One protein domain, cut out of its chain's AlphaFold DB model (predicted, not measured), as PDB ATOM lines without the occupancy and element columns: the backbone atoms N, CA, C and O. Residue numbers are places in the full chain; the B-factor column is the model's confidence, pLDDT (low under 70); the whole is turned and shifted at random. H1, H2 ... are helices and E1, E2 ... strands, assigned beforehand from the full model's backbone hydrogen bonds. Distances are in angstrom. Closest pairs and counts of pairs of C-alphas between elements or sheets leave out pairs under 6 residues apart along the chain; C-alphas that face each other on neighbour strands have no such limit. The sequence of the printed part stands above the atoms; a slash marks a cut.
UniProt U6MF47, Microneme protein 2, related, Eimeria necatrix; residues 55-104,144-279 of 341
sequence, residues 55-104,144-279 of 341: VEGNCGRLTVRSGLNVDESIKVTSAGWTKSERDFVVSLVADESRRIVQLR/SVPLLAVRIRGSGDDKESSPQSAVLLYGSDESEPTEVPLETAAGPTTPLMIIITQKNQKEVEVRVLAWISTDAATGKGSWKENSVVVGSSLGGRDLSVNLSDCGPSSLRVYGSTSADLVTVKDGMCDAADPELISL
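Overview. This is residues 55 to 104 and 144 to 279 of the 341 residues of the protein "Microneme protein 2, related" of Eimeria necatrix (UniProt U6MF47). Two twisted antiparallel sheets lie face to face as a sandwich, the strands of the one at 18 degrees to those of the other; at one end of the long axis the far part of the hairpin E9 and E10 reaches out, and at the opposite end the one named helix, H1, points away from both sheets. One sheet runs E7, E6, E5, E4, E11, E2, E13, E14, the other E1, E12, E3, E8, E9, E10. The printed part has 186 residues and is mostly strand, with fourteen named strands and H1 between E4 and E5 along the chain. The whole is compact, with a radius of gyration of the C-alphas of 16.8 A and spans of 56 by 38 by 30 A.

Arrangement. Look first at the larger sheet, strand beside strand: E7 at residues 178 to 181, E6 at 166 to 169, E5 at 146 to 152, E4 at 88 to 94, E11 at 239 to 243, E2 at 63 to 65, E13 at 260 to 264 and E14 at 276 to 278. E5, E6 and E7 form a meander, each strand the antiparallel neighbour of the one before; find N 151 and O 166 at 2.8 A. Between E5 and E4, N 90 and O 150 are 3.0 A apart. E13 is staggered, pairing with E2 over residues 260 to 262 and with E14 over 262 to 264, where N 263 and O 277 are 2.9 A apart. Now read the other sheet: E1 at residues 55 to 57, E12 at 252 to 256, E3 at 73 to 78, E8 at 192 to 200, E9 at 203 to 215 and E10 at 220 to 231. E8, E9 and E10 form a second meander, with N 208 of E9 and O 226 of E10 at 2.8 A. Across the sandwich the facing parts are 9.2 A centre to centre; the closest C-alphas of E3 and E4, Val 76 and Val 90, are 7.9 A apart. H1, residues 97 to 104, is not on either sheet; each of its O i to N i+4 pairs is within hydrogen-bond range.

Along the chain. Find C-alpha 55 at (4.856, 32.808, 27.209), where E1 begins. From C-alpha 203 at (-14.735, 24.861, 36.789), E9 runs 37.5 A; E10 returns over 36.5 A. E8 measures 25.0 A, E4 19.6 A and H1 11.2 A. E14 ends at C-alpha 278, (0.921, 42.659, 24.543).

Size, cuts and confidence. The two farthest C-alphas, Arg 104 and Ala 217, are 60.5 A apart. Residues 105 to 143 are not printed; C-alphas 104 and 144 stand 17.7 A apart across this cut. The links E5 to E6 and E13 to E14 are long. Look for pLDDT under 70 at residues 96 to 104, 144, 157 to 163 and 172 to 175.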
ATOM      1  N   VAL A  55       3.981  31.627  27.304       94.69
ATOM      2  CA  VAL A  55       4.856  32.808  27.209       94.69
ATOM      3  C   VAL A  55       5.034  33.434  28.591       94.69
ATOM      4  O   VAL A  55       4.110  33.420  29.403       94.69
ATOM      5  N   GLU A  56       6.246  33.905  28.886       95.25
ATOM      6  CA  GLU A  56       6.623  34.464  30.189       95.25
ATOM      7  C   GLU A  56       6.207  35.938  30.299       95.25
ATOM      8  O   GLU A  56       6.382  36.709  29.357       95.25
ATOM      9  N   GLY A  57       5.659  36.320  31.453       93.62
ATOM     10  CA  GLY A  57       5.389  37.702  31.834       93.62
ATOM     11  C   GLY A  57       6.615  38.366  32.450       93.62
ATOM     12  O   GLY A  57       7.295  37.787  33.303       93.62
ATOM     13  N   ASN A  58       6.871  39.608  32.055       92.38
ATOM     14  CA  ASN A  58       8.010  40.379  32.524       92.38
ATOM     15  C   ASN A  58       7.901  40.687  34.019       92.38
ATOM     16  O   ASN A  58       6.861  41.113  34.524       92.38
ATOM     17  N   CYS A  59       9.004  40.465  34.738       88.50
ATOM     18  CA  CYS A  59       9.132  40.740  36.172       88.50
ATOM     19  C   CYS A  59       8.014  40.128  37.042       88.50
ATOM     20  O   CYS A  59       7.628  40.695  38.062       88.50
ATOM     21  N   GLY A  60       7.471  38.977  36.625       86.75
ATOM     22  CA  GLY A  60       6.386  38.287  37.326       86.75
ATOM     23  C   GLY A  60       5.019  38.974  37.232       86.75
ATOM     24  O   GLY A  60       4.080  38.511  37.874       86.75
ATOM     25  N   ARG A  61       4.879  40.044  36.439       89.94
ATOM     26  CA  ARG A  61       3.609  40.740  36.202       89.94
ATOM     27  C   ARG A  61       2.958  40.190  34.935       89.94
ATOM     28  O   ARG A  61       3.551  40.234  33.857       89.94
ATOM     29  N   LEU A  62       1.735  39.688  35.048       94.69
ATOM     30  CA  LEU A  62       0.961  39.193  33.912       94.69
ATOM     31  C   LEU A  62      -0.518  39.523  34.113       94.69
ATOM     32  O   LEU A  62      -1.073  39.237  35.175       94.69
ATOM     33  N   THR A  63      -1.139  40.066  33.071       94.25
ATOM     34  CA  THR A  63      -2.581  40.297  32.993       94.25
ATOM     35  C   THR A  63      -3.142  39.554  31.784       94.25
ATOM     36  O   THR A  63      -2.582  39.633  30.691       94.25
ATOM     37  N   VAL A  64      -4.247  38.838  31.972       94.38
ATOM     38  CA  VAL A  64      -5.006  38.170  30.909       94.38
ATOM     39  C   VAL A  64      -6.243  39.010  30.609       94.38
ATOM     40  O   VAL A  64      -7.128  39.128  31.459       94.38
ATOM     41  N   ARG A  65      -6.310  39.620  29.425       91.94
ATOM     42  CA  ARG A  65      -7.468  40.414  28.999       91.94
ATOM     43  C   ARG A  65      -8.648  39.504  28.684       91.94
ATOM     44  O   ARG A  65      -8.482  38.463  28.059       91.94
ATOM     45  N   SER A  66      -9.842  39.900  29.119       90.19
ATOM     46  CA  SER A  66     -11.073  39.089  29.066       90.19
ATOM     47  C   SER A  66     -11.002  37.721  29.770       90.19
ATOM     48  O   SER A  66     -11.972  36.963  29.710       90.19
ATOM     49  N   GLY A  67      -9.918  37.429  30.494       91.94
ATOM     50  CA  GLY A  67      -9.770  36.221  31.295       91.94
ATOM     51  C   GLY A  67      -9.373  34.981  30.492       91.94
ATOM     52  O   GLY A  67      -8.929  35.080  29.353       91.94
ATOM     53  N   LEU A  68      -9.497  33.803  31.107       93.94
ATOM     54  CA  LEU A  68      -9.120  32.523  30.497       93.94
ATOM     55  C   LEU A  68     -10.307  31.865  29.787       93.94
ATOM     56  O   LEU A  68     -11.377  31.675  30.377       93.94
ATOM     57  N   ASN A  69     -10.091  31.455  28.539       94.31
ATOM     58  CA  ASN A  69     -10.974  30.540  27.823       94.31
ATOM     59  C   ASN A  69     -10.733  29.091  28.274       94.31
ATOM     60  O   ASN A  69      -9.778  28.791  28.988       94.31
ATOM     61  N   VAL A  70     -11.607  28.177  27.848       94.56
ATOM     62  CA  VAL A  70     -11.465  26.742  28.137       94.56
ATOM     63  C   VAL A  70     -10.117  26.218  27.624       94.56
ATOM     64  O   VAL A  70      -9.681  26.600  26.541       94.56
ATOM     65  N   ASP A  71      -9.471  25.372  28.429       93.44
ATOM     66  CA  ASP A  71      -8.123  24.808  28.247       93.44
ATOM     67  C   ASP A  71      -6.958  25.818  28.312       93.44
ATOM     68  O   ASP A  71      -5.787  25.428  28.246       93.44
ATOM     69  N   GLU A  72      -7.234  27.108  28.528       95.44
ATOM     70  CA  GLU A  72      -6.199  28.109  28.786       95.44
ATOM     71  C   GLU A  72      -5.751  28.093  30.248       95.44
ATOM     72  O   GLU A  72      -6.520  27.799  31.169       95.44
ATOM     73  N   SER A  73      -4.476  28.423  30.461       96.25
ATOM     74  CA  SER A  73      -3.827  28.296  31.760       96.25
ATOM     75  C   SER A  73      -2.882  29.446  32.093       96.25
ATOM     76  O   SER A  73      -2.253  30.058  31.224       96.25
ATOM     77  N   ILE A  74      -2.743  29.687  33.394       97.31
ATOM     78  CA  ILE A  74      -1.670  30.476  33.997       97.31
ATOM     79  C   ILE A  74      -0.765  29.505  34.753       97.31
ATOM     80  O   ILE A  74      -1.246  28.678  35.527       97.31
ATOM     81  N   LYS A  75       0.550  29.617  34.562       97.81
ATOM     82  CA  LYS A  75       1.554  28.856  35.313       97.81
ATOM     83  C   LYS A  75       2.462  29.810  36.076       97.81
ATOM     84  O   LYS A  75       3.111  30.658  35.474       97.81
ATOM     85  N   VAL A  76       2.587  29.612  37.379       97.75
ATOM     86  CA  VAL A  76       3.563  30.294  38.234       97.75
ATOM     87  C   VAL A  76       4.620  29.291  38.675       97.75
ATOM     88  O   VAL A  76       4.289  28.167  39.040       97.75
ATOM     89  N   THR A  77       5.893  29.677  38.657       96.75
ATOM     90  CA  THR A  77       6.998  28.847  39.156       96.75
ATOM     91  C   THR A  77       7.817  29.611  40.186       96.75
ATOM     92  O   THR A  77       8.051  30.807  40.010       96.75
ATOM     93  N   SER A  78       8.287  28.923  41.225       95.38
ATOM     94  CA  SER A  78       9.149  29.491  42.265       95.38
ATOM     95  C   SER A  78      10.216  28.484  42.698       95.38
ATOM     96  O   SER A  78       9.955  27.284  42.739       95.38
ATOM     97  N   ALA A  79      11.409  28.960  43.059       93.38
ATOM     98  CA  ALA A  79      12.493  28.146  43.627       93.38
ATOM     99  C   ALA A  79      12.501  28.162  45.173       93.38
ATOM    100  O   ALA A  79      13.562  28.082  45.788       93.38
ATOM    101  N   GLY A  80      11.329  28.325  45.793       90.38
ATOM    102  CA  GLY A  80      11.182  28.611  47.222       90.38
ATOM    103  C   GLY A  80      11.138  30.113  47.531       90.38
ATOM    104  O   GLY A  80      11.191  30.956  46.627       90.38
ATOM    105  N   TRP A  81      11.013  30.464  48.810       93.44
ATOM    106  CA  TRP A  81      10.896  31.850  49.273       93.44
ATOM    107  C   TRP A  81      11.630  32.110  50.590       93.44
ATOM    108  O   TRP A  81      11.915  31.205  51.371       93.44
ATOM    109  N   THR A  82      11.981  33.376  50.808       89.38
ATOM    110  CA  THR A  82      12.911  33.809  51.862       89.38
ATOM    111  C   THR A  82      12.244  34.035  53.216       89.38
ATOM    112  O   THR A  82      12.835  33.721  54.248       89.38
ATOM    113  N   LYS A  83      11.009  34.552  53.244       88.75
ATOM    114  CA  LYS A  83      10.232  34.744  54.479       88.75
ATOM    115  C   LYS A  83       9.483  33.448  54.799       88.75
ATOM    116  O   LYS A  83       8.283  33.368  54.561       88.75
ATOM    117  N   SER A  84      10.187  32.427  55.282       86.81
ATOM    118  CA  SER A  84       9.652  31.061  55.398       86.81
ATOM    119  C   SER A  84       8.381  30.947  56.256       86.81
ATOM    120  O   SER A  84       7.495  30.179  55.903       86.81
ATOM    121  N   GLU A  85       8.245  31.774  57.298       89.19
ATOM    122  CA  GLU A  85       7.046  31.910  58.154       89.19
ATOM    123  C   GLU A  85       5.815  32.520  57.452       89.19
ATOM    124  O   GLU A  85       4.733  32.592  58.031       89.19
ATOM    125  N   ARG A  86       5.967  33.038  56.227       91.06
ATOM    126  CA  ARG A  86       4.866  33.582  55.423       91.06
ATOM    127  C   ARG A  86       4.417  32.557  54.397       91.06
ATOM    128  O   ARG A  86       5.244  31.897  53.773       91.06
ATOM    129  N   ASP A  87       3.115  32.508  54.158       93.62
ATOM    130  CA  ASP A  87       2.552  31.706  53.082       93.62
ATOM    131  C   ASP A  87       2.911  32.286  51.707       93.62
ATOM    132  O   ASP A  87       2.858  33.504  51.470       93.62
ATOM    133  N   PHE A  88       3.231  31.395  50.773       95.12
ATOM    134  CA  PHE A  88       3.337  31.725  49.358       95.12
ATOM    135  C   PHE A  88       1.928  31.694  48.763       95.12
ATOM    136  O   PHE A  88       1.308  30.634  48.671       95.12
ATOM    137  N   VAL A  89       1.404  32.860  48.383       95.44
ATOM    138  CA  VAL A  89       0.054  32.998  47.825       95.44
ATOM    139  C   VAL A  89       0.150  33.541  46.409       95.44
ATOM    140  O   VAL A  89       0.761  34.587  46.191       95.44
ATOM    141  N   VAL A  90      -0.481  32.849  45.464       96.56
ATOM    142  CA  VAL A  90      -0.757  33.346  44.107       96.56
ATOM    143  C   VAL A  90      -2.244  33.631  44.022       96.56
ATOM    144  O   VAL A  90      -3.041  32.748  44.312       96.56
ATOM    145  N   SER A  91      -2.628  34.832  43.614       95.12
ATOM    146  CA  SER A  91      -4.024  35.259  43.491       95.12
ATOM    147  C   SER A  91      -4.318  35.767  42.085       95.12
ATOM    148  O   SER A  91      -3.529  36.521  41.514       95.12
ATOM    149  N   LEU A  92      -5.456  35.353  41.533       94.88
ATOM    150  CA  LEU A  92      -6.026  35.910  40.314       94.88
ATOM    151  C   LEU A  92      -7.064  36.950  40.720       94.88
ATOM    152  O   LEU A  92      -8.071  36.623  41.354       94.88
ATOM    153  N   VAL A  93      -6.786  38.205  40.388       91.50
ATOM    154  CA  VAL A  93      -7.574  39.363  40.814       91.50
ATOM    155  C   VAL A  93      -8.281  39.964  39.609       91.50
ATOM    156  O   VAL A  93      -7.652  40.182  38.574       91.50
ATOM    157  N   ALA A  94      -9.582  40.228  39.746       88.19
ATOM    158  CA  ALA A  94     -10.348  40.927  38.723       88.19
ATOM    159  C   ALA A  94      -9.927  42.402  38.672       88.19
ATOM    160  O   ALA A  94     -10.008  43.108  39.680       88.19
ATOM    161  N   ASP A  95      -9.501  42.871  37.502       72.62
ATOM    162  CA  ASP A  95      -9.235  44.289  37.279       72.62
ATOM    163  C   ASP A  95     -10.541  45.023  36.926       72.62
ATOM    164  O   ASP A  95     -10.930  45.171  35.767       72.62
ATOM    165  N   GLU A  96     -11.254  45.468  37.962       63.28
ATOM    166  CA  GLU A  96     -12.505  46.227  37.825       63.28
ATOM    167  C   GLU A  96     -12.271  47.715  37.463       63.28
ATOM    168  O   GLU A  96     -13.244  48.444  37.240       63.28
ATOM    169  N   SER A  97     -11.019  48.188  37.340       56.97
ATOM    170  CA  SER A  97     -10.703  49.605  37.062       56.97
ATOM    171  C   SER A  97     -11.380  50.123  35.783       56.97
ATOM    172  O   SER A  97     -11.965  51.211  35.768       56.97
ATOM    173  N   ARG A  98     -11.416  49.297  34.727       49.09
ATOM    174  CA  ARG A  98     -12.074  49.605  33.442       49.09
ATOM    175  C   ARG A  98     -13.593  49.762  33.552       49.09
ATOM    176  O   ARG A  98     -14.181  50.554  32.818       49.09
ATOM    177  N   ARG A  99     -14.242  49.034  34.468       47.28
ATOM    178  CA  ARG A  99     -15.698  49.111  34.685       47.28
ATOM    179  C   ARG A  99     -16.103  50.425  35.337       47.28
ATOM    180  O   ARG A  99     -17.133  50.991  34.980       47.28
ATOM    181  N   ILE A 100     -15.275  50.928  36.252       45.03
ATOM    182  CA  ILE A 100     -15.496  52.214  36.920       45.03
ATOM    183  C   ILE A 100     -15.423  53.368  35.904       45.03
ATOM    184  O   ILE A 100     -16.198  54.317  36.010       45.03
ATOM    185  N   VAL A 101     -14.551  53.274  34.891       40.53
ATOM    186  CA  VAL A 101     -14.498  54.248  33.784       40.53
ATOM    187  C   VAL A 101     -15.787  54.209  32.959       40.53
ATOM    188  O   VAL A 101     -16.440  55.240  32.836       40.53
ATOM    189  N   GLN A 102     -16.222  53.034  32.489       40.06
ATOM    190  CA  GLN A 102     -17.450  52.916  31.683       40.06
ATOM    191  C   GLN A 102     -18.717  53.358  32.434       40.06
ATOM    192  O   GLN A 102     -19.591  53.988  31.841       40.06
ATOM    193  N   LEU A 103     -18.819  53.075  33.738       40.22
ATOM    194  CA  LEU A 103     -19.938  53.547  34.559       40.22
ATOM    195  C   LEU A 103     -19.943  55.080  34.666       40.22
ATOM    196  O   LEU A 103     -20.970  55.698  34.382       40.22
ATOM    197  N   ARG A 104     -18.790  55.703  34.948       45.81
ATOM    198  CA  ARG A 104     -18.649  57.171  34.988       45.81
ATOM    199  C   ARG A 104     -18.910  57.837  33.634       45.81
ATOM    200  O   ARG A 104     -19.488  58.918  33.596       45.81
ATOM    201  N   SER A 144      -9.537  45.754  44.663       64.81
ATOM    202  CA  SER A 144      -9.719  44.674  43.700       64.81
ATOM    203  C   SER A 144      -9.759  43.334  44.433       64.81
ATOM    204  O   SER A 144      -8.752  42.876  44.976       64.81
ATOM    205  N   VAL A 145     -10.942  42.723  44.490       70.62
ATOM    206  CA  VAL A 145     -11.155  41.479  45.235       70.62
ATOM    207  C   VAL A 145     -10.570  40.319  44.415       70.62
ATOM    208  O   VAL A 145     -10.866  40.213  43.218       70.62
ATOM    209  N   PRO A 146      -9.725  39.450  45.004       85.12
ATOM    210  CA  PRO A 146      -9.333  38.201  44.363       85.12
ATOM    211  C   PRO A 146     -10.562  37.371  43.983       85.12
ATOM    212  O   PRO A 146     -11.592  37.463  44.634       85.12
ATOM    213  N   LEU A 147     -10.460  36.544  42.946       90.62
ATOM    214  CA  LEU A 147     -11.501  35.567  42.588       90.62
ATOM    215  C   LEU A 147     -11.131  34.167  43.082       90.62
ATOM    216  O   LEU A 147     -11.963  33.393  43.554       90.62
ATOM    217  N   LEU A 148      -9.850  33.847  42.928       94.56
ATOM    218  CA  LEU A 148      -9.244  32.576  43.272       94.56
ATOM    219  C   LEU A 148      -7.810  32.852  43.713       94.56
ATOM    220  O   LEU A 148      -7.089  33.602  43.052       94.56
ATOM    221  N   ALA A 149      -7.382  32.226  44.802       95.62
ATOM    222  CA  ALA A 149      -5.983  32.200  45.195       95.62
ATOM    223  C   ALA A 149      -5.535  30.787  45.569       95.62
ATOM    224  O   ALA A 149      -6.337  29.942  45.948       95.62
ATOM    225  N   VAL A 150      -4.238  30.524  45.464       97.38
ATOM    226  CA  VAL A 150      -3.603  29.269  45.866       97.38
ATOM    227  C   VAL A 150      -2.605  29.605  46.961       97.38
ATOM    228  O   VAL A 150      -1.635  30.323  46.709       97.38
ATOM    229  N   ARG A 151      -2.864  29.114  48.174       96.19
ATOM    230  CA  ARG A 151      -2.016  29.276  49.355       96.19
ATOM    231  C   ARG A 151      -1.173  28.021  49.540       96.19
ATOM    232  O   ARG A 151      -1.712  26.950  49.806       96.19
ATOM    233  N   ILE A 152       0.145  28.169  49.453       95.75
ATOM    234  CA  ILE A 152       1.111  27.178  49.930       95.75
ATOM    235  C   ILE A 152       1.611  27.649  51.292       95.75
ATOM    236  O   ILE A 152       2.131  28.762  51.418       95.75
ATOM    237  N   ARG A 153       1.426  26.808  52.306       92.50
ATOM    238  CA  ARG A 153       1.740  27.129  53.698       92.50
ATOM    239  C   ARG A 153       3.239  27.407  53.906       92.50
ATOM    240  O   ARG A 153       4.096  26.709  53.360       92.50
ATOM    241  N   GLY A 154       3.543  28.401  54.736       90.31
ATOM    242  CA  GLY A 154       4.875  28.634  55.290       90.31
ATOM    243  C   GLY A 154       5.349  27.535  56.254       90.31
ATOM    244  O   GLY A 154       4.587  26.675  56.702       90.31
ATOM    245  N   SER A 155       6.626  27.592  56.630       82.88
ATOM    246  CA  SER A 155       7.113  26.921  57.833       82.88
ATOM    247  C   SER A 155       6.639  27.745  59.022       82.88
ATOM    248  O   SER A 155       7.185  28.809  59.261       82.88
ATOM    249  N   GLY A 156       5.620  27.293  59.734       70.25
ATOM    250  CA  GLY A 156       5.200  27.894  60.996       70.25
ATOM    251  C   GLY A 156       4.845  26.779  61.962       70.25
ATOM    252  O   GLY A 156       4.380  25.733  61.497       70.25
ATOM    253  N   ASP A 157       5.079  27.008  63.261       58.16
ATOM    254  CA  ASP A 157       4.854  26.038  64.345       58.16
ATOM    255  C   ASP A 157       3.618  25.163  64.084       58.16
ATOM    256  O   ASP A 157       2.527  25.689  63.830       58.16
ATOM    257  N   ASP A 158       3.776  23.842  64.215       56.16
ATOM    258  CA  ASP A 158       2.707  22.843  64.082       56.16
ATOM    259  C   ASP A 158       1.706  22.932  65.248       56.16
ATOM    260  O   ASP A 158       1.572  22.047  66.094       56.16
ATOM    261  N   LYS A 159       0.979  24.047  65.306       57.88
ATOM    262  CA  LYS A 159      -0.219  24.217  66.120       57.88
ATOM    263  C   LYS A 159      -1.385  23.592  65.379       57.88
ATOM    264  O   LYS A 159      -1.608  23.884  64.207       57.88
ATOM    265  N   GLU A 160      -2.174  22.810  66.099       55.66
ATOM    266  CA  GLU A 160      -3.322  22.038  65.600       55.66
ATOM    267  C   GLU A 160      -4.392  22.882  64.867       55.66
ATOM    268  O   GLU A 160      -5.203  22.345  64.124       55.66
ATOM    269  N   SER A 161      -4.372  24.211  65.039       59.56
ATOM    270  CA  SER A 161      -5.280  25.187  64.416       59.56
ATOM    271  C   SER A 161      -4.643  26.055  63.317       59.56
ATOM    272  O   SER A 161      -5.192  27.098  62.966       59.56
ATOM    273  N   SER A 162      -3.440  25.721  62.844       59.72
ATOM    274  CA  SER A 162      -2.717  26.531  61.853       59.72
ATOM    275  C   SER A 162      -3.183  26.225  60.416       59.72
ATOM    276  O   SER A 162      -3.349  25.051  60.080       59.72
ATOM    277  N   PRO A 163      -3.389  27.240  59.551       68.31
ATOM    278  CA  PRO A 163      -3.983  27.046  58.228       68.31
ATOM    279  C   PRO A 163      -3.164  26.089  57.353       68.31
ATOM    280  O   PRO A 163      -1.930  26.099  57.360       68.31
ATOM    281  N   GLN A 164      -3.858  25.244  56.594       87.38
ATOM    282  CA  GLN A 164      -3.238  24.313  55.649       87.38
ATOM    283  C   GLN A 164      -3.033  24.968  54.275       87.38
ATOM    284  O   GLN A 164      -3.598  26.025  53.978       87.38
ATOM    285  N   SER A 165      -2.234  24.333  53.416       94.06
ATOM    286  CA  SER A 165      -2.226  24.672  51.991       94.06
ATOM    287  C   SER A 165      -3.628  24.456  51.410       94.06
ATOM    288  O   SER A 165      -4.276  23.452  51.709       94.06
ATOM    289  N   ALA A 166      -4.117  25.412  50.623       96.50
ATOM    290  CA  ALA A 166      -5.506  25.441  50.165       96.50
ATOM    291  C   ALA A 166      -5.673  26.258  48.878       96.50
ATOM    292  O   ALA A 166      -4.886  27.165  48.589       96.50
ATOM    293  N   VAL A 167      -6.745  25.980  48.140       97.12
ATOM    294  CA  VAL A 167      -7.307  26.911  47.157       97.12
ATOM    295  C   VAL A 167      -8.372  27.748  47.860       97.12
ATOM    296  O   VAL A 167      -9.263  27.215  48.511       97.12
ATOM    297  N   LEU A 168      -8.251  29.065  47.751       95.44
ATOM    298  CA  LEU A 168      -9.120  30.059  48.370       95.44
ATOM    299  C   LEU A 168     -10.062  30.601  47.293       95.44
ATOM    300  O   LEU A 168      -9.598  31.154  46.292       95.44
ATOM    301  N   LEU A 169     -11.366  30.429  47.483       94.06
ATOM    302  CA  LEU A 169     -12.408  30.892  46.567       94.06
ATOM    303  C   LEU A 169     -13.124  32.088  47.182       94.06
ATOM    304  O   LEU A 169     -13.587  32.010  48.316       94.06
ATOM    305  N   TYR A 170     -13.229  33.179  46.434       89.00
ATOM    306  CA  TYR A 170     -13.817  34.422  46.917       89.00
ATOM    307  C   TYR A 170     -15.166  34.650  46.229       89.00
ATOM    308  O   TYR A 170     -15.226  34.856  45.013       89.00
ATOM    309  N   GLY A 171     -16.256  34.596  46.999       80.38
ATOM    310  CA  GLY A 171     -17.570  35.034  46.536       80.38
ATOM    311  C   GLY A 171     -17.619  36.550  46.318       80.38
ATOM    312  O   GLY A 171     -16.881  37.305  46.946       80.38
ATOM    313  N   SER A 172     -18.523  37.017  45.449       68.00
ATOM    314  CA  SER A 172     -18.673  38.445  45.103       68.00
ATOM    315  C   SER A 172     -18.913  39.374  46.303       68.00
ATOM    316  O   SER A 172     -18.581  40.558  46.231       68.00
ATOM    317  N   ASP A 173     -19.490  38.827  47.377       67.62
ATOM    318  CA  ASP A 173     -19.960  39.542  48.568       67.62
ATOM    319  C   ASP A 173     -19.469  38.888  49.881       67.62
ATOM    320  O   ASP A 173     -19.973  39.201  50.960       67.62
ATOM    321  N   GLU A 174     -18.498  37.967  49.813       65.19
ATOM    322  CA  GLU A 174     -17.963  37.259  50.987       65.19
ATOM    323  C   GLU A 174     -16.696  37.940  51.528       65.19
ATOM    324  O   GLU A 174     -15.763  38.244  50.786       65.19
ATOM    325  N   SER A 175     -16.646  38.176  52.844       69.44
ATOM    326  CA  SER A 175     -15.486  38.777  53.520       69.44
ATOM    327  C   SER A 175     -14.348  37.790  53.797       69.44
ATOM    328  O   SER A 175     -13.215  38.210  54.024       69.44
ATOM    329  N   GLU A 176     -14.648  36.493  53.805       83.69
ATOM    330  CA  GLU A 176     -13.702  35.401  54.036       83.69
ATOM    331  C   GLU A 176     -13.810  34.409  52.870       83.69
ATOM    332  O   GLU A 176     -14.926  34.126  52.431       83.69
ATOM    333  N   PRO A 177     -12.691  33.889  52.333       90.56
ATOM    334  CA  PRO A 177     -12.747  32.934  51.240       90.56
ATOM    335  C   PRO A 177     -13.210  31.556  51.718       90.56
ATOM    336  O   PRO A 177     -12.802  31.075  52.776       90.56
ATOM    337  N   THR A 178     -13.962  30.857  50.871       92.19
ATOM    338  CA  THR A 178     -14.172  29.415  51.022       92.19
ATOM    339  C   THR A 178     -12.847  28.691  50.762       92.19
ATOM    340  O   THR A 178     -12.301  28.761  49.658       92.19
ATOM    341  N   GLU A 179     -12.324  27.988  51.767       94.25
ATOM    342  CA  GLU A 179     -11.085  27.214  51.643       94.25
ATOM    343  C   GLU A 179     -11.356  25.781  51.166       94.25
ATOM    344  O   GLU A 179     -12.129  25.037  51.773       94.25
ATOM    345  N   VAL A 180     -10.665  25.363  50.107       95.31
ATOM    346  CA  VAL A 180     -10.629  23.977  49.628       95.31
ATOM    347  C   VAL A 180      -9.239  23.401  49.932       95.31
ATOM    348  O   VAL A 180      -8.259  23.911  49.380       95.31
ATOM    349  N   PRO A 181      -9.111  22.376  50.798       94.06
ATOM    350  CA  PRO A 181      -7.814  21.811  51.176       94.06
ATOM    351  C   PRO A 181      -6.996  21.320  49.976       94.06
ATOM    352  O   PRO A 181      -7.540  20.753  49.029       94.06
ATOM    353  N   LEU A 182      -5.677  21.514  50.038       93.00
ATOM    354  CA  LEU A 182      -4.731  21.109  49.001       93.00
ATOM    355  C   LEU A 182      -3.591  20.286  49.617       93.00
ATOM    356  O   LEU A 182      -2.673  20.829  50.237       93.00
ATOM    357  N   GLU A 183      -3.620  18.971  49.403       90.75
ATOM    358  CA  GLU A 183      -2.622  18.025  49.920       90.75
ATOM    359  C   GLU A 183      -1.317  18.073  49.105       90.75
ATOM    360  O   GLU A 183      -1.022  17.211  48.276       90.75
ATOM    361  N   THR A 184      -0.517  19.114  49.329       89.56
ATOM    362  CA  THR A 184       0.756  19.335  48.634       89.56
ATOM    363  C   THR A 184       1.966  19.148  49.547       89.56
ATOM    364  O   THR A 184       1.957  19.536  50.711       89.56
ATOM    365  N   ALA A 185       3.043  18.599  48.982       88.06
ATOM    366  CA  ALA A 185       4.356  18.512  49.620       88.06
ATOM    367  C   ALA A 185       5.227  19.769  49.384       88.06
ATOM    368  O   ALA A 185       6.423  19.755  49.677       88.06
ATOM    369  N   ALA A 186       4.654  20.839  48.818       91.19
ATOM    370  CA  ALA A 186       5.329  22.122  48.650       91.19
ATOM    371  C   ALA A 186       5.461  22.882  49.985       91.19
ATOM    372  O   ALA A 186       4.532  22.907  50.790       91.19
ATOM    373  N   GLY A 187       6.594  23.558  50.172       90.50
ATOM    374  CA  GLY A 187       6.897  24.429  51.309       90.50
ATOM    375  C   GLY A 187       8.050  25.401  50.997       90.50
ATOM    376  O   GLY A 187       8.549  25.409  49.867       90.50
ATOM    377  N   PRO A 188       8.518  26.205  51.973       90.75
ATOM    378  CA  PRO A 188       9.400  27.354  51.718       90.75
ATOM    379  C   PRO A 188      10.696  27.074  50.960       90.75
ATOM    380  O   PRO A 188      11.187  27.930  50.227       90.75
ATOM    381  N   THR A 189      11.260  25.880  51.132       89.06
ATOM    382  CA  THR A 189      12.539  25.462  50.542       89.06
ATOM    383  C   THR A 189      12.384  24.597  49.290       89.06
ATOM    384  O   THR A 189      13.385  24.268  48.653       89.06
ATOM    385  N   THR A 190      11.159  24.210  48.915       90.56
ATOM    386  CA  THR A 190      10.918  23.352  47.748       90.56
ATOM    387  C   THR A 190      10.678  24.197  46.496       90.56
ATOM    388  O   THR A 190       9.797  25.062  46.519       90.56
ATOM    389  N   PRO A 191      11.359  23.922  45.371       94.38
ATOM    390  CA  PRO A 191      10.922  24.418  44.075       94.38
ATOM    391  C   PRO A 191       9.506  23.922  43.765       94.38
ATOM    392  O   PRO A 191       9.197  22.748  43.982       94.38
ATOM    393  N   LEU A 192       8.651  24.804  43.256       96.00
ATOM    394  CA  LEU A 192       7.246  24.513  42.990       96.00
ATOM    395  C   LEU A 192       6.752  25.148  41.690       96.00
ATOM    396  O   LEU A 192       7.271  26.169  41.228       96.00
ATOM    397  N   MET A 193       5.703  24.554  41.132       97.44
ATOM    398  CA  MET A 193       4.907  25.105  40.042       97.44
ATOM    399  C   MET A 193       3.426  25.043  40.416       97.44
ATOM    400  O   MET A 193       2.957  24.014  40.892       97.44
ATOM    401  N   ILE A 194       2.696  26.126  40.177       98.06
ATOM    402  CA  ILE A 194       1.239  26.203  40.301       98.06
ATOM    403  C   ILE A 194       0.697  26.429  38.894       98.06
ATOM    404  O   ILE A 194       1.131  27.363  38.223       98.06
ATOM    405  N   ILE A 195      -0.220  25.582  38.440       98.06
ATOM    406  CA  ILE A 195      -0.914  25.707  37.157       98.06
ATOM    407  C   ILE A 195      -2.399  25.879  37.463       98.06
ATOM    408  O   ILE A 195      -2.972  25.077  38.197       98.06
ATOM    409  N   ILE A 196      -3.005  26.928  36.920       98.00
ATOM    410  CA  ILE A 196      -4.426  27.246  37.060       98.00
ATOM    411  C   ILE A 196      -5.018  27.214  35.652       98.00
ATOM    412  O   ILE A 196      -4.632  28.040  34.825       98.00
ATOM    413  N   THR A 197      -5.917  26.270  35.380       97.19
ATOM    414  CA  THR A 197      -6.489  26.012  34.047       97.19
ATOM    415  C   THR A 197      -8.007  26.145  34.085       97.19
ATOM    416  O   THR A 197      -8.656  25.548  34.947       97.19
ATOM    417  N   GLN A 198      -8.609  26.873  33.144       96.44
ATOM    418  CA  GLN A 198     -10.070  26.911  33.020       96.44
ATOM    419  C   GLN A 198     -10.557  25.627  32.327       96.44
ATOM    420  O   GLN A 198     -10.473  25.485  31.112       96.44
ATOM    421  N   LYS A 199     -11.077  24.673  33.101       94.88
ATOM    422  CA  LYS A 199     -11.459  23.334  32.616       94.88
ATOM    423  C   LYS A 199     -12.773  23.333  31.823       94.88
ATOM    424  O   LYS A 199     -12.977  22.528  30.923       94.88
ATOM    425  N   ASN A 200     -13.698  24.211  32.191       94.31
ATOM    426  CA  ASN A 200     -14.923  24.541  31.453       94.31
ATOM    427  C   ASN A 200     -15.431  25.901  31.958       94.31
ATOM    428  O   ASN A 200     -14.809  26.489  32.829       94.31
ATOM    429  N   GLN A 201     -16.571  26.410  31.482       91.75
ATOM    430  CA  GLN A 201     -17.070  27.750  31.851       91.75
ATOM    431  C   GLN A 201     -17.312  27.993  33.362       91.75
ATOM    432  O   GLN A 201     -17.478  29.148  33.760       91.75
ATOM    433  N   LYS A 202     -17.375  26.940  34.193       92.62
ATOM    434  CA  LYS A 202     -17.713  27.010  35.630       92.62
ATOM    435  C   LYS A 202     -16.718  26.310  36.560       92.62
ATOM    436  O   LYS A 202     -16.875  26.407  37.774       92.62
ATOM    437  N   GLU A 203     -15.738  25.593  36.017       95.69
ATOM    438  CA  GLU A 203     -14.735  24.861  36.789       95.69
ATOM    439  C   GLU A 203     -13.322  25.284  36.399       95.69
ATOM    440  O   GLU A 203     -12.979  25.352  35.214       95.69
ATOM    441  N   VAL A 204     -12.488  25.473  37.417       97.12
ATOM    442  CA  VAL A 204     -11.046  25.685  37.301       97.12
ATOM    443  C   VAL A 204     -10.342  24.473  37.896       97.12
ATOM    444  O   VAL A 204     -10.698  24.025  38.985       97.12
ATOM    445  N   GLU A 205      -9.338  23.949  37.206       97.56
ATOM    446  CA  GLU A 205      -8.387  23.007  37.790       97.56
ATOM    447  C   GLU A 205      -7.178  23.782  38.327       97.56
ATOM    448  O   GLU A 205      -6.571  24.581  37.611       97.56
ATOM    449  N   VAL A 206      -6.815  23.532  39.583       98.25
ATOM    450  CA  VAL A 206      -5.556  23.982  40.179       98.25
ATOM    451  C   VAL A 206      -4.667  22.762  40.375       98.25
ATOM    452  O   VAL A 206      -5.022  21.844  41.112       98.25
ATOM    453  N   ARG A 207      -3.494  22.764  39.742       97.75
ATOM    454  CA  ARG A 207      -2.462  21.726  39.871       97.75
ATOM    455  C   ARG A 207      -1.238  22.329  40.544       97.75
ATOM    456  O   ARG A 207      -0.740  23.365  40.102       97.75
ATOM    457  N   VAL A 208      -0.725  21.683  41.584       97.81
ATOM    458  CA  VAL A 208       0.502  22.096  42.274       97.81
ATOM    459  C   VAL A 208       1.525  20.976  42.204       97.81
ATOM    460  O   VAL A 208       1.291  19.867  42.677       97.81
ATOM    461  N   LEU A 209       2.676  21.287  41.612       97.19
ATOM    462  CA  LEU A 209       3.808  20.388  41.459       97.19
ATOM    463  C   LEU A 209       4.943  20.854  42.373       97.19
ATOM    464  O   LEU A 209       5.440  21.965  42.212       97.19
ATOM    465  N   ALA A 210       5.379  20.006  43.300       95.56
ATOM    466  CA  ALA A 210       6.515  20.242  44.189       95.56
ATOM    467  C   ALA A 210       7.710  19.375  43.771       95.56
ATOM    468  O   ALA A 210       7.548  18.182  43.504       95.56
ATOM    469  N   TRP A 211       8.918  19.936  43.724       94.00
ATOM    470  CA  TRP A 211      10.132  19.152  43.498       94.00
ATOM    471  C   TRP A 211      10.602  18.523  44.807       94.00
ATOM    472  O   TRP A 211      11.111  19.207  45.697       94.00
ATOM    473  N   ILE A 212      10.469  17.202  44.907       91.12
ATOM    474  CA  ILE A 212      10.926  16.435  46.062       91.12
ATOM    475  C   ILE A 212      12.289  15.839  45.738       91.12
ATOM    476  O   ILE A 212      12.404  14.921  44.920       91.12
ATOM    477  N   SER A 213      13.329  16.381  46.375       88.00
ATOM    478  CA  SER A 213      14.684  15.843  46.287       88.00
ATOM    479  C   SER A 213      14.778  14.526  47.058       88.00
ATOM    480  O   SER A 213      14.386  14.449  48.219       88.00
ATOM    481  N   THR A 214      15.295  13.487  46.405       85.19
ATOM    482  CA  THR A 214      15.602  12.196  47.038       85.19
ATOM    483  C   THR A 214      17.014  12.162  47.616       85.19
ATOM    484  O   THR A 214      17.287  11.373  48.515       85.19
ATOM    485  N   ASP A 215      17.901  13.022  47.112       79.25
ATOM    486  CA  ASP A 215      19.257  13.224  47.610       79.25
ATOM    487  C   ASP A 215      19.716  14.655  47.290       79.25
ATOM    488  O   ASP A 215      19.936  15.020  46.129       79.25
ATOM    489  N   ALA A 216      19.883  15.457  48.345       72.00
ATOM    490  CA  ALA A 216      20.295  16.854  48.253       72.00
ATOM    491  C   ALA A 216      21.735  17.031  47.733       72.00
ATOM    492  O   ALA A 216      22.049  18.084  47.183       72.00
ATOM    493  N   ALA A 217      22.606  16.022  47.871       76.44
ATOM    494  CA  ALA A 217      23.994  16.100  47.418       76.44
ATOM    495  C   ALA A 217      24.139  15.853  45.907       76.44
ATOM    496  O   ALA A 217      25.029  16.424  45.276       76.44
ATOM    497  N   THR A 218      23.271  15.029  45.308       77.69
ATOM    498  CA  THR A 218      23.281  14.766  43.854       77.69
ATOM    499  C   THR A 218      22.247  15.570  43.066       77.69
ATOM    500  O   THR A 218      22.195  15.448  41.842       77.69
ATOM    501  N   GLY A 219      21.413  16.376  43.734       78.25
ATOM    502  CA  GLY A 219      20.341  17.151  43.098       78.25
ATOM    503  C   GLY A 219      19.230  16.287  42.489       78.25
ATOM    504  O   GLY A 219      18.390  16.789  41.741       78.25
ATOM    505  N   LYS A 220      19.214  14.982  42.789       88.50
ATOM    506  CA  LYS A 220      18.208  14.045  42.286       88.50
ATOM    507  C   LYS A 220      16.886  14.251  43.012       88.50
ATOM    508  O   LYS A 220      16.843  14.555  44.206       88.50
ATOM    509  N   GLY A 221      15.799  14.068  42.276       89.81
ATOM    510  CA  GLY A 221      14.447  14.248  42.774       89.81
ATOM    511  C   GLY A 221      13.401  13.933  41.715       89.81
ATOM    512  O   GLY A 221      13.714  13.430  40.635       89.81
ATOM    513  N   SER A 222      12.151  14.225  42.051       92.75
ATOM    514  CA  SER A 222      11.004  14.075  41.156       92.75
ATOM    515  C   SER A 222       9.957  15.139  41.459       92.75
ATOM    516  O   SER A 222       9.794  15.532  42.615       92.75
ATOM    517  N   TRP A 223       9.210  15.558  40.440       94.31
ATOM    518  CA  TRP A 223       7.999  16.343  40.644       94.31
ATOM    519  C   TRP A 223       6.908  15.456  41.255       94.31
ATOM    520  O   TRP A 223       6.606  14.381  40.735       94.31
ATOM    521  N   LYS A 224       6.328  15.908  42.367       94.56
ATOM    522  CA  LYS A 224       5.110  15.359  42.964       94.56
ATOM    523  C   LYS A 224       3.976  16.329  42.712       94.56
ATOM    524  O   LYS A 224       4.104  17.506  43.025       94.56
ATOM    525  N   GLU A 225       2.903  15.828  42.127       95.19
ATOM    526  CA  GLU A 225       1.744  16.610  41.727       95.19
ATOM    527  C   GLU A 225       0.553  16.303  42.636       95.19
ATOM    528  O   GLU A 225       0.316  15.146  42.982       95.19
ATOM    529  N   ASN A 226      -0.195  17.345  42.988       95.75
ATOM    530  CA  ASN A 226      -1.549  17.262  43.518       95.75
ATOM    531  C   ASN A 226      -2.449  18.186  42.679       95.75
ATOM    532  O   ASN A 226      -1.979  19.229  42.211       95.75
ATOM    533  N   SER A 227      -3.715  17.823  42.475       96.00
ATOM    534  CA  SER A 227      -4.677  18.668  41.771       96.00
ATOM    535  C   SER A 227      -6.042  18.688  42.447       96.00
ATOM    536  O   SER A 227      -6.461  17.727  43.091       96.00
ATOM    537  N   VAL A 228      -6.740  19.810  42.285       97.25
ATOM    538  CA  VAL A 228      -8.105  20.012  42.766       97.25
ATOM    539  C   VAL A 228      -8.910  20.784  41.724       97.25
ATOM    540  O   VAL A 228      -8.403  21.706  41.085       97.25
ATOM    541  N   VAL A 229     -10.174  20.404  41.543       97.06
ATOM    542  CA  VAL A 229     -11.121  21.114  40.677       97.06
ATOM    543  C   VAL A 229     -12.079  21.901  41.559       97.06
ATOM    544  O   VAL A 229     -12.663  21.352  42.492       97.06
ATOM    545  N   VAL A 230     -12.234  23.189  41.263       95.94
ATOM    546  CA  VAL A 230     -13.017  24.138  42.056       95.94
ATOM    547  C   VAL A 230     -14.051  24.859  41.197       95.94
ATOM    548  O   VAL A 230     -13.804  25.167  40.029       95.94
ATOM    549  N   GLY A 231     -15.216  25.148  41.782       92.94
ATOM    550  CA  GLY A 231     -16.273  25.918  41.128       92.94
ATOM    551  C   GLY A 231     -15.897  27.395  41.044       92.94
ATOM    552  O   GLY A 231     -16.062  28.128  42.015       92.94
ATOM    553  N   SER A 232     -15.380  27.832  39.897       89.06
ATOM    554  CA  SER A 232     -15.042  29.229  39.623       89.06
ATOM    555  C   SER A 232     -15.009  29.497  38.116       89.06
ATOM    556  O   SER A 232     -14.826  28.590  37.302       89.06
ATOM    557  N   SER A 233     -15.183  30.760  37.734       89.06
ATOM    558  CA  SER A 233     -15.102  31.206  36.343       89.06
ATOM    559  C   SER A 233     -14.112  32.359  36.230       89.06
ATOM    560  O   SER A 233     -14.279  33.407  36.862       89.06
ATOM    561  N   LEU A 234     -13.072  32.157  35.433       90.75
ATOM    562  CA  LEU A 234     -11.985  33.096  35.165       90.75
ATOM    563  C   LEU A 234     -12.141  33.757  33.787       90.75
ATOM    564  O   LEU A 234     -11.217  34.422  33.343       90.75
ATOM    565  N   GLY A 235     -13.282  33.595  33.112       87.81
ATOM    566  CA  GLY A 235     -13.586  34.254  31.838       87.81
ATOM    567  C   GLY A 235     -14.409  35.542  31.991       87.81
ATOM    568  O   GLY A 235     -15.074  35.764  33.005       87.81
ATOM    569  N   GLY A 236     -14.395  36.379  30.951       84.19
ATOM    570  CA  GLY A 236     -15.266  37.551  30.790       84.19
ATOM    571  C   GLY A 236     -14.829  38.827  31.519       84.19
ATOM    572  O   GLY A 236     -15.618  39.766  31.606       84.19
ATOM    573  N   ARG A 237     -13.607  38.870  32.063       86.44
ATOM    574  CA  ARG A 237     -13.047  40.003  32.823       86.44
ATOM    575  C   ARG A 237     -11.526  39.963  32.816       86.44
ATOM    576  O   ARG A 237     -10.960  38.876  32.801       86.44
ATOM    577  N   ASP A 238     -10.880  41.123  32.852       90.50
ATOM    578  CA  ASP A 238      -9.419  41.211  32.903       90.50
ATOM    579  C   ASP A 238      -8.903  40.642  34.239       90.50
ATOM    580  O   ASP A 238      -9.437  40.958  35.307       90.50
ATOM    581  N   LEU A 239      -7.886  39.779  34.178       92.88
ATOM    582  CA  LEU A 239      -7.317  39.086  35.337       92.88
ATOM    583  C   LEU A 239      -5.839  39.397  35.506       92.88
ATOM    584  O   LEU A 239      -5.038  39.036  34.648       92.88
ATOM    585  N   SER A 240      -5.464  39.966  36.646       93.31
ATOM    586  CA  SER A 240      -4.064  40.208  37.004       93.31
ATOM    587  C   SER A 240      -3.560  39.169  38.005       93.31
ATOM    588  O   SER A 240      -4.248  38.828  38.972       93.31
ATOM    589  N   VAL A 241      -2.347  38.659  37.771       94.56
ATOM    590  CA  VAL A 241      -1.660  37.729  38.678       94.56
ATOM    591  C   VAL A 241      -0.942  38.522  39.770       94.56
ATOM    592  O   VAL A 241       0.063  39.178  39.506       94.56
ATOM    593  N   ASN A 242      -1.434  38.419  41.004       92.62
ATOM    594  CA  ASN A 242      -0.843  39.034  42.194       92.62
ATOM    595  C   ASN A 242      -0.223  37.970  43.110       92.62
ATOM    596  O   ASN A 242      -0.735  36.853  43.215       92.62
ATOM    597  N   LEU A 243       0.851  38.326  43.819       91.00
ATOM    598  CA  LEU A 243       1.577  37.428  44.725       91.00
ATOM    599  C   LEU A 243       1.767  38.020  46.125       91.00
ATOM    600  O   LEU A 243       1.862  39.237  46.282       91.00
ATOM    601  N   SER A 244       1.872  37.155  47.139       90.25
ATOM    602  CA  SER A 244       2.205  37.577  48.505       90.25
ATOM    603  C   SER A 244       3.644  38.087  48.630       90.25
ATOM    604  O   SER A 244       4.572  37.583  47.994       90.25
ATOM    605  N   ASP A 245       3.854  39.032  49.552       87.50
ATOM    606  CA  ASP A 245       5.178  39.508  49.971       87.50
ATOM    607  C   ASP A 245       5.905  38.479  50.876       87.50
ATOM    608  O   ASP A 245       6.265  38.731  52.030       87.50
ATOM    609  N   CYS A 246       6.106  37.275  50.339       88.75
ATOM    610  CA  CYS A 246       6.888  36.184  50.926       88.75
ATOM    611  C   CYS A 246       8.370  36.204  50.481       88.75
ATOM    612  O   CYS A 246       9.199  35.483  51.039       88.75
ATOM    613  N   GLY A 247       8.718  37.053  49.506       89.44
ATOM    614  CA  GLY A 247      10.070  37.194  48.956       89.44
ATOM    615  C   GLY A 247      10.560  35.938  48.217       89.44
ATOM    616  O   GLY A 247      11.481  35.283  48.713       89.44
ATOM    617  N   PRO A 248       9.952  35.566  47.074       89.00
ATOM    618  CA  PRO A 248      10.314  34.369  46.312       89.00
ATOM    619  C   PRO A 248      11.691  34.476  45.641       89.00
ATOM    620  O   PRO A 248      12.035  35.500  45.057       89.00
ATOM    621  N   SER A 249      12.465  33.389  45.676       84.06
ATOM    622  CA  SER A 249      13.884  33.375  45.277       84.06
ATOM    623  C   SER A 249      14.126  33.273  43.762       84.06
ATOM    624  O   SER A 249      15.235  33.516  43.299       84.06
ATOM    625  N   SER A 250      13.111  32.882  42.984       88.06
ATOM    626  CA  SER A 250      13.127  32.878  41.510       88.06
ATOM    627  C   SER A 250      11.697  32.727  40.991       88.06
ATOM    628  O   SER A 250      11.292  31.647  40.553       88.06
ATOM    629  N   LEU A 251      10.915  33.800  41.085       93.38
ATOM    630  CA  LEU A 251       9.548  33.842  40.578       93.38
ATOM    631  C   LEU A 251       9.522  33.999  39.051       93.38
ATOM    632  O   LEU A 251      10.179  34.886  38.512       93.38
ATOM    633  N   ARG A 252       8.695  33.199  38.374       96.12
ATOM    634  CA  ARG A 252       8.294  33.423  36.974       96.12
ATOM    635  C   ARG A 252       6.805  33.154  36.809       96.12
ATOM    636  O   ARG A 252       6.267  32.254  37.455       96.12
ATOM    637  N   VAL A 253       6.152  33.920  35.942       97.06
ATOM    638  CA  VAL A 253       4.717  33.817  35.653       97.06
ATOM    639  C   VAL A 253       4.548  33.654  34.149       97.06
ATOM    640  O   VAL A 253       5.204  34.345  33.379       97.06
ATOM    641  N   TYR A 254       3.690  32.730  33.734       96.88
ATOM    642  CA  TYR A 254       3.438  32.386  32.341       96.88
ATOM    643  C   TYR A 254       1.939  32.321  32.066       96.88
ATOM    644  O   TYR A 254       1.182  31.879  32.931       96.88
ATOM    645  N   GLY A 255       1.532  32.663  30.847       95.81
ATOM    646  CA  GLY A 255       0.170  32.446  30.349       95.81
ATOM    647  C   GLY A 255       0.158  31.675  29.031       95.81
ATOM    648  O   GLY A 255       1.164  31.645  28.314       95.81
ATOM    649  N   SER A 256      -0.980  31.063  28.707       95.19
ATOM    650  CA  SER A 256      -1.215  30.402  27.419       95.19
ATOM    651  C   SER A 256      -1.106  31.371  26.236       95.19
ATOM    652  O   SER A 256      -1.738  32.418  26.225       95.19
ATOM    653  N   THR A 257      -0.365  30.993  25.193       92.62
ATOM    654  CA  THR A 257      -0.147  31.786  23.966       92.62
ATOM    655  C   THR A 257      -1.386  31.932  23.079       92.62
ATOM    656  O   THR A 257      -1.307  32.558  22.027       92.62
ATOM    657  N   SER A 258      -2.502  31.305  23.445       92.00
ATOM    658  CA  SER A 258      -3.823  31.530  22.853       92.00
ATOM    659  C   SER A 258      -4.573  32.686  23.525       92.00
ATOM    660  O   SER A 258      -5.396  33.326  22.872       92.00
ATOM    661  N   ALA A 259      -4.249  32.981  24.788       92.69
ATOM    662  CA  ALA A 259      -4.912  34.002  25.580       92.69
ATOM    663  C   ALA A 259      -4.389  35.395  25.214       92.69
ATOM    664  O   ALA A 259      -3.259  35.556  24.737       92.69
ATOM    665  N   ASP A 260      -5.187  36.427  25.473       93.38
ATOM    666  CA  ASP A 260      -4.783  37.810  25.238       93.38
ATOM    667  C   ASP A 260      -3.961  38.343  26.425       93.38
ATOM    668  O   ASP A 260      -4.499  38.810  27.431       93.38
ATOM    669  N   LEU A 261      -2.635  38.213  26.335       94.44
ATOM    670  CA  LEU A 261      -1.716  38.465  27.443       94.44
ATOM    671  C   LEU A 261      -1.051  39.836  27.353       94.44
ATOM    672  O   LEU A 261      -0.485  40.210  26.322       94.44
ATOM    673  N   VAL A 262      -1.030  40.538  28.482       93.94
ATOM    674  CA  VAL A 262      -0.398  41.846  28.673       93.94
ATOM    675  C   VAL A 262       0.603  41.777  29.830       93.94
ATOM    676  O   VAL A 262       0.367  41.117  30.842       93.94
ATOM    677  N   THR A 263       1.735  42.462  29.689       93.94
ATOM    678  CA  THR A 263       2.763  42.590  30.732       93.94
ATOM    679  C   THR A 263       3.404  43.979  30.714       93.94
ATOM    680  O   THR A 263       3.115  44.796  29.840       93.94
ATOM    681  N   VAL A 264       4.286  44.249  31.673       92.12
ATOM    682  CA  VAL A 264       5.084  45.479  31.738       92.12
ATOM    683  C   VAL A 264       6.228  45.436  30.721       92.12
ATOM    684  O   VAL A 264       6.914  44.425  30.570       92.12
ATOM    685  N   LYS A 265       6.460  46.554  30.036       90.75
ATOM    686  CA  LYS A 265       7.582  46.743  29.113       90.75
ATOM    687  C   LYS A 265       8.937  46.502  29.785       90.75
ATOM    688  O   LYS A 265       9.153  46.876  30.940       90.75
ATOM    689  N   ASP A 266       9.868  45.915  29.035       88.31
ATOM    690  CA  ASP A 266      11.233  45.670  29.506       88.31
ATOM    691  C   ASP A 266      11.881  46.952  30.053       88.31
ATOM    692  O   ASP A 266      11.826  48.015  29.434       88.31
ATOM    693  N   GLY A 267      12.492  46.848  31.236       88.31
ATOM    694  CA  GLY A 267      13.127  47.976  31.925       88.31
ATOM    695  C   GLY A 267      12.182  48.904  32.703       88.31
ATOM    696  O   GLY A 267      12.673  49.832  33.338       88.31
ATOM    697  N   MET A 268      10.863  48.664  32.711       91.19
ATOM    698  CA  MET A 268       9.881  49.489  33.444       91.19
ATOM    699  C   MET A 268       9.292  48.819  34.698       91.19
ATOM    700  O   MET A 268       8.320  49.306  35.263       91.19
ATOM    701  N   CYS A 269       9.861  47.710  35.172       86.88
ATOM    702  CA  CYS A 269       9.270  46.895  36.245       86.88
ATOM    703  C   CYS A 269       9.100  47.607  37.602       86.88
ATOM    704  O   CYS A 269       8.170  47.281  38.352       86.88
ATOM    705  N   ASP A 270       9.972  48.582  37.868       88.44
ATOM    706  CA  ASP A 270       9.992  49.430  39.066       88.44
ATOM    707  C   ASP A 270       9.408  50.836  38.809       88.44
ATOM    708  O   ASP A 270       9.462  51.707  39.680       88.44
ATOM    709  N   ALA A 271       8.867  51.093  37.611       86.75
ATOM    710  CA  ALA A 271       8.222  52.362  37.292       86.75
ATOM    711  C   ALA A 271       6.881  52.493  38.033       86.75
ATOM    712  O   ALA A 271       6.124  51.530  38.151       86.75
ATOM    713  N   ALA A 272       6.573  53.707  38.499       84.44
ATOM    714  CA  ALA A 272       5.293  54.011  39.141       84.44
ATOM    715  C   ALA A 272       4.105  53.929  38.163       84.44
ATOM    716  O   ALA A 272       3.008  53.564  38.569       84.44
ATOM    717  N   ASP A 273       4.351  54.238  36.887       84.94
ATOM    718  CA  ASP A 273       3.403  54.113  35.777       84.94
ATOM    719  C   ASP A 273       4.106  53.379  34.613       84.94
ATOM    720  O   ASP A 273       4.820  54.006  33.821       84.94
ATOM    721  N   PRO A 274       4.063  52.033  34.584       86.50
ATOM    722  CA  PRO A 274       4.758  51.236  33.582       86.50
ATOM    723  C   PRO A 274       3.963  51.125  32.274       86.50
ATOM    724  O   PRO A 274       2.796  50.739  32.270       86.50
ATOM    725  N   GLU A 275       4.631  51.335  31.138       88.69
ATOM    726  CA  GLU A 275       4.044  51.054  29.824       88.69
ATOM    727  C   GLU A 275       3.710  49.556  29.701       88.69
ATOM    728  O   GLU A 275       4.550  48.690  29.967       88.69
ATOM    729  N   LEU A 276       2.480  49.249  29.285       90.50
ATOM    730  CA  LEU A 276       1.994  47.881  29.119       90.50
ATOM    731  C   LEU A 276       2.091  47.429  27.656       90.50
ATOM    732  O   LEU A 276       1.647  48.128  26.745       90.50
ATOM    733  N   ILE A 277       2.622  46.227  27.436       91.88
ATOM    734  CA  ILE A 277       2.807  45.610  26.116       91.88
ATOM    735  C   ILE A 277       2.035  44.292  26.009       91.88
ATOM    736  O   ILE A 277       1.899  43.557  26.987       91.88
ATOM    737  N   SER A 278       1.527  43.972  24.816       92.06
ATOM    738  CA  SER A 278       0.921  42.659  24.543       92.06
ATOM    739  C   SER A 278       2.010  41.623  24.245       92.06
ATOM    740  O   SER A 278       2.842  41.841  23.364       92.06
ATOM    741  N   LEU A 279       1.996  40.502  24.968       86.50
ATOM    742  CA  LEU A 279       2.892  39.356  24.753       86.50
ATOM    743  C   LEU A 279       2.404  38.470  23.614       86.50
ATOM    744  O   LEU A 279       3.191  37.987  22.797       86.50
TER     745      LEU A 279